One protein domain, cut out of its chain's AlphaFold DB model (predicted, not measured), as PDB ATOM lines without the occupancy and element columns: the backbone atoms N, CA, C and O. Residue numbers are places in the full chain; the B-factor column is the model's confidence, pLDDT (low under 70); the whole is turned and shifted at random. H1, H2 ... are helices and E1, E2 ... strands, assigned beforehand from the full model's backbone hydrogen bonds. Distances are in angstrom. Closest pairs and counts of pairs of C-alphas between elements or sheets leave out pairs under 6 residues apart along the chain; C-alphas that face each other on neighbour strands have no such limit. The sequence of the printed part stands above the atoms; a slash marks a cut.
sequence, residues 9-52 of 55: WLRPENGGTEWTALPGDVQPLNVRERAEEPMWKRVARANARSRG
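Overview. This is residues 9 to 52 of the 55 residues of an uncharacterized protein of Streptomyces prasinopilosus (UniProt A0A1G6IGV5). With little regular structure, the domain is a flat, open frame: a looped first stretch ending in strand E1 makes one side, helix H1 the other, and the long link between them swings round the outside, with residues 32 to 38 sticking out. The printed part has 44 residues, with one named strand, then one named helix; the class is mostly helix, although only 15 residues are in named elements. It is loose, with a radius of gyration of the C-alphas of 12.0 A, and spans 32 by 27 by 11 A.

Arrangement. Residues 9 to 10 make a short antiparallel pairing with residues 19 to 20 of E1, residues 19 to 21, which pairs with no named strand. H1, residues 39 to 50, is apart from E1. In H1 every O i to N i+4 pair is within hydrogen-bond range.

Along the chain. E1 begins at C-alpha 19 (184.217, 133.713, 129.341). H1 runs 16.4 A from C-alpha 39 (197.376, 120.420, 135.240) to C-alpha 50 (181.016, 119.904, 134.439).

Size, cuts and confidence. The C-alphas farthest apart, Glu 33 and Gly 52, are 32.2 A apart. The link from E1 to H1, 17 residues, is long. The printed part has no cut. Residues 30 to 40 have pLDDT under 70.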
ATOM      1  N   TRP A   9     188.016 130.152 124.724       86.50
ATOM      2  CA  TRP A   9     187.088 129.958 125.832       86.50
ATOM      3  C   TRP A   9     187.842 129.559 127.098       86.50
ATOM      4  O   TRP A   9     188.654 128.630 127.092       86.50
ATOM      5  N   LEU A  10     187.554 130.260 128.191       85.88
ATOM      6  CA  LEU A  10     188.127 130.048 129.510       85.88
ATOM      7  C   LEU A  10     187.035 129.681 130.510       85.88
ATOM      8  O   LEU A  10     185.900 130.156 130.447       85.88
ATOM      9  N   ARG A  11     187.417 128.835 131.468       85.19
ATOM     10  CA  ARG A  11     186.540 128.371 132.540       85.19
ATOM     11  C   ARG A  11     187.263 128.452 133.884       85.19
ATOM     12  O   ARG A  11     188.424 128.037 133.955       85.19
ATOM     13  N   PRO A  12     186.593 128.899 134.961       83.25
ATOM     14  CA  PRO A  12     187.185 128.881 136.290       83.25
ATOM     15  C   PRO A  12     187.404 127.446 136.788       83.25
ATOM     16  O   PRO A  12     186.591 126.552 136.551       83.25
ATOM     17  N   GLU A  13     188.474 127.227 137.552       77.69
ATOM     18  CA  GLU A  13     188.829 125.900 138.080       77.69
ATOM     19  C   GLU A  13     187.767 125.297 139.019       77.69
ATOM     20  O   GLU A  13     187.559 124.084 139.027       77.69
ATOM     21  N   ASN A  14     187.060 126.139 139.775       77.44
ATOM     22  CA  ASN A  14     186.055 125.719 140.754       77.44
ATOM     23  C   ASN A  14     184.619 125.753 140.206       77.44
ATOM     24  O   ASN A  14     183.679 125.495 140.957       77.44
ATOM     25  N   GLY A  15     184.453 126.008 138.905       75.00
ATOM     26  CA  GLY A  15     183.164 126.352 138.307       75.00
ATOM     27  C   GLY A  15     182.844 127.843 138.447       75.00
ATOM     28  O   GLY A  15     183.584 128.593 139.082       75.00
ATOM     29  N   GLY A  16     181.756 128.275 137.812       82.81
ATOM     30  CA  GLY A  16     181.361 129.682 137.709       82.81
ATOM     31  C   GLY A  16     181.166 130.103 136.255       82.81
ATOM     32  O   GLY A  16     181.044 129.254 135.373       82.81
ATOM     33  N   THR A  17     181.125 131.411 136.017       88.12
ATOM     34  CA  THR A  17     180.873 131.977 134.687       88.12
ATOM     35  C   THR A  17     182.045 131.709 133.747       88.12
ATOM     36  O   THR A  17     183.179 132.065 134.055       88.12
ATOM     37  N   GLU A  18     181.764 131.082 132.607       89.44
ATOM     38  CA  GLU A  18     182.698 130.926 131.490       89.44
ATOM     39  C   GLU A  18     182.822 132.238 130.711       89.44
ATOM     40  O   GLU A  18     181.874 133.025 130.654       89.44
ATOM     41  N   TRP A  19     183.987 132.492 130.114       90.50
ATOM     42  CA  TRP A  19     184.217 133.713 129.341       90.50
ATOM     43  C   TRP A  19     185.143 133.482 128.150       90.50
ATOM     44  O   TRP A  19     185.918 132.528 128.109       90.50
ATOM     45  N   THR A  20     185.075 134.388 127.180       92.44
ATOM     46  CA  THR A  20     185.967 134.428 126.020       92.44
ATOM     47  C   THR A  20     187.068 135.461 126.226       92.44
ATOM     48  O   THR A  20     186.816 136.531 126.779       92.44
ATOM     49  N   ALA A  21     188.272 135.175 125.739       89.50
ATOM     50  CA  ALA A  21     189.397 136.109 125.730       89.50
ATOM     51  C   ALA A  21     190.129 136.069 124.384       89.50
ATOM     52  O   ALA A  21     190.064 135.067 123.666       89.50
ATOM     53  N   LEU A  22     190.845 137.141 124.039       90.50
ATOM     54  CA  LEU A  22     191.779 137.093 122.919       90.50
ATOM     55  C   LEU A  22     193.001 136.245 123.315       90.50
ATOM     56  O   LEU A  22     193.465 136.344 124.451       90.50
ATOM     57  N   PRO A  23     193.585 135.457 122.395       86.25
ATOM     58  CA  PRO A  23     194.798 134.688 122.662       86.25
ATOM     59  C   PRO A  23     195.969 135.526 123.198       86.25
ATOM     60  O   PRO A  23     196.784 135.011 123.954       86.25
ATOM     61  N   GLY A  24     196.057 136.807 122.818       86.62
ATOM     62  CA  GLY A  24     197.091 137.732 123.299       86.62
ATOM     63  C   GLY A  24     196.873 138.249 124.725       86.62
ATOM     64  O   GLY A  24     197.834 138.679 125.357       86.62
ATOM     65  N   ASP A  25     195.647 138.161 125.245       91.12
ATOM     66  CA  ASP A  25     195.287 138.629 126.591       91.12
ATOM     67  C   ASP A  25     195.435 137.528 127.652       91.12
ATOM     68  O   ASP A  25     195.185 137.748 128.839       91.12
ATOM     69  N   VAL A  26     195.827 136.318 127.240       85.56
ATOM     70  CA  VAL A  26     195.997 135.168 128.126       85.56
ATOM     71  C   VAL A  26     197.451 134.729 128.133       85.56
ATOM     72  O   VAL A  26     198.065 134.496 127.094       85.56
ATOM     73  N   GLN A  27     198.017 134.576 129.328       82.50
ATOM     74  CA  GLN A  27     199.354 134.018 129.462       82.50
ATOM     75  C   GLN A  27     199.247 132.499 129.640       82.50
ATOM     76  O   GLN A  27     198.670 132.047 130.635       82.50
ATOM     77  N   PRO A  28     199.794 131.687 128.716       75.06
ATOM     78  CA  PRO A  28     199.856 130.252 128.923       75.06
ATOM     79  C   PRO A  28     200.719 129.971 130.151       75.06
ATOM     80  O   PRO A  28     201.811 130.519 130.310       75.06
ATOM     81  N   LEU A  29     200.223 129.106 131.032       71.69
ATOM     82  CA  LEU A  29     200.982 128.689 132.200       71.69
ATOM     83  C   LEU A  29     202.237 127.942 131.723       71.69
ATOM     84  O   LEU A  29     202.130 126.899 131.077       71.69
ATOM     85  N   ASN A  30     203.423 128.479 132.018       65.81
ATOM     86  CA  ASN A  30     204.681 127.870 131.602       65.81
ATOM     87  C   ASN A  30     204.953 126.622 132.459       65.81
ATOM     88  O   ASN A  30     205.385 126.702 133.609       65.81
ATOM     89  N   VAL A  31     204.635 125.452 131.900       55.22
ATOM     90  CA  VAL A  31     204.541 124.158 132.605       55.22
ATOM     91  C   VAL A  31     205.883 123.706 133.204       55.22
ATOM     92  O   VAL A  31     205.906 122.929 134.153       55.22
ATOM     93  N   ARG A  32     207.010 124.236 132.708       57.66
ATOM     94  CA  ARG A  32     208.357 123.904 133.204       57.66
ATOM     95  C   ARG A  32     208.715 124.524 134.559       57.66
ATOM     96  O   ARG A  32     209.545 123.955 135.257       57.66
ATOM     97  N   GLU A  33     208.130 125.662 134.936       54.34
ATOM     98  CA  GLU A  33     208.551 126.418 136.135       54.34
ATOM     99  C   GLU A  33     207.657 126.185 137.360       54.34
ATOM    100  O   GLU A  33     208.069 126.427 138.493       54.34
ATOM    101  N   ARG A  34     206.436 125.680 137.164       53.62
ATOM    102  CA  ARG A  34     205.499 125.383 138.254       53.62
ATOM    103  C   ARG A  34     204.927 123.984 138.100       53.62
ATOM    104  O   ARG A  34     203.810 123.823 137.636       53.62
ATOM    105  N   ALA A  35     205.733 123.014 138.519       47.88
ATOM    106  CA  ALA A  35     205.359 121.678 138.974       47.88
ATOM    107  C   ALA A  35     204.224 120.979 138.203       47.88
ATOM    108  O   ALA A  35     203.040 121.262 138.374       47.88
ATOM    109  N   GLU A  36     204.609 119.938 137.472       52.53
ATOM    110  CA  GLU A  36     203.771 118.934 136.811       52.53
ATOM    111  C   GLU A  36     202.859 118.115 137.760       52.53
ATOM    112  O   GLU A  36     202.411 117.022 137.406       52.53
ATOM    113  N   GLU A  37     202.512 118.616 138.952       54.97
ATOM    114  CA  GLU A  37     201.350 118.100 139.672       54.97
ATOM    115  C   GLU A  37     200.083 118.587 138.960       54.97
ATOM    116  O   GLU A  37     199.874 119.779 138.723       54.97
ATOM    117  N   PRO A  38     199.251 117.670 138.471       62.28
ATOM    118  CA  PRO A  38     199.174 117.604 137.033       62.28
ATOM    119  C   PRO A  38     198.037 118.495 136.599       62.28
ATOM    120  O   PRO A  38     196.872 118.225 136.896       62.28
ATOM    121  N   MET A  39     198.366 119.556 135.873       66.62
ATOM    122  CA  MET A  39     197.376 120.420 135.240       66.62
ATOM    123  C   MET A  39     196.331 119.584 134.483       66.62
ATOM    124  O   MET A  39     195.141 119.870 134.569       66.62
ATOM    125  N   TRP A  40     196.745 118.467 133.867       67.31
ATOM    126  CA  TRP A  40     195.828 117.505 133.253       67.31
ATOM    127  C   TRP A  40     194.838 116.880 134.248       67.31
ATOM    128  O   TRP A  40     193.667 116.756 133.912       67.31
ATOM    129  N   LYS A  41     195.245 116.542 135.482       75.44
ATOM    130  CA  LYS A  41     194.337 116.045 136.535       75.44
ATOM    131  C   LYS A  41     193.361 117.130 136.979       75.44
ATOM    132  O   LYS A  41     192.186 116.833 137.183       75.44
ATOM    133  N   ARG A  42     193.816 118.382 137.103       74.75
ATOM    134  CA  ARG A  42     192.947 119.521 137.461       74.75
ATOM    135  C   ARG A  42     191.905 119.778 136.372       74.75
ATOM    136  O   ARG A  42     190.716 119.846 136.669       74.75
ATOM    137  N   VAL A  43     192.339 119.814 135.111       76.25
ATOM    138  CA  VAL A  43     191.463 119.948 133.938       76.25
ATOM    139  C   VAL A  43     190.501 118.763 133.830       76.25
ATOM    140  O   VAL A  43     189.306 118.969 133.634       76.25
ATOM    141  N   ALA A  44     190.981 117.531 134.019       79.62
ATOM    142  CA  ALA A  44     190.149 116.331 133.997       79.62
ATOM    143  C   ALA A  44     189.077 116.359 135.095       79.62
ATOM    144  O   ALA A  44     187.916 116.077 134.807       79.62
ATOM    145  N   ARG A  45     189.427 116.769 136.322       79.88
ATOM    146  CA  ARG A  45     188.470 116.908 137.430       79.88
ATOM    147  C   ARG A  45     187.432 117.996 137.159       79.88
ATOM    148  O   ARG A  45     186.249 117.768 137.390       79.88
ATOM    149  N   ALA A  46     187.854 119.154 136.649       75.88
ATOM    150  CA  ALA A  46     186.936 120.228 136.276       75.88
ATOM    151  C   ALA A  46     185.980 119.787 135.150       75.88
ATOM    152  O   ALA A  46     184.781 120.051 135.212       75.88
ATOM    153  N   ASN A  47     186.488 119.045 134.158       79.50
ATOM    154  CA  ASN A  47     185.682 118.467 133.084       79.50
ATOM    155  C   ASN A  47     184.676 117.433 133.602       79.50
ATOM    156  O   ASN A  47     183.509 117.495 133.229       79.50
ATOM    157  N   ALA A  48     185.104 116.521 134.473       81.56
ATOM    158  CA  ALA A  48     184.229 115.517 135.066       81.56
ATOM    159  C   ALA A  48     183.105 116.167 135.894       81.56
ATOM    160  O   ALA A  48     181.947 115.790 135.746       81.56
ATOM    161  N   ARG A  49     183.409 117.206 136.690       79.31
ATOM    162  CA  ARG A  49     182.387 117.956 137.447       79.31
ATOM    163  C   ARG A  49     181.382 118.629 136.516       79.31
ATOM    164  O   ARG A  49     180.183 118.534 136.736       79.31
ATOM    165  N   SER A  50     181.869 119.266 135.450       74.31
ATOM    166  CA  SER A  50     181.016 119.904 134.439       74.31
ATOM    167  C   SER A  50     180.082 118.916 133.735       74.31
ATOM    168  O   SER A  50     179.003 119.312 133.309       74.31
ATOM    169  N   ARG A  51     180.487 117.646 133.608       81.00
ATOM    170  CA  ARG A  51     179.659 116.562 133.059       81.00
ATOM    171  C   ARG A  51     178.786 115.864 134.111       81.00
ATOM    172  O   ARG A  51     178.034 114.965 133.757       81.00
ATOM    173  N   GLY A  52     178.883 116.251 135.384       79.94
ATOM    174  CA  GLY A  52     178.177 115.600 136.492       79.94
ATOM    175  C   GLY A  52     178.727 114.219 136.871       79.94
ATOM    176  O   GLY A  52     178.050 113.456 137.549       79.94
TER     177      GLY A  52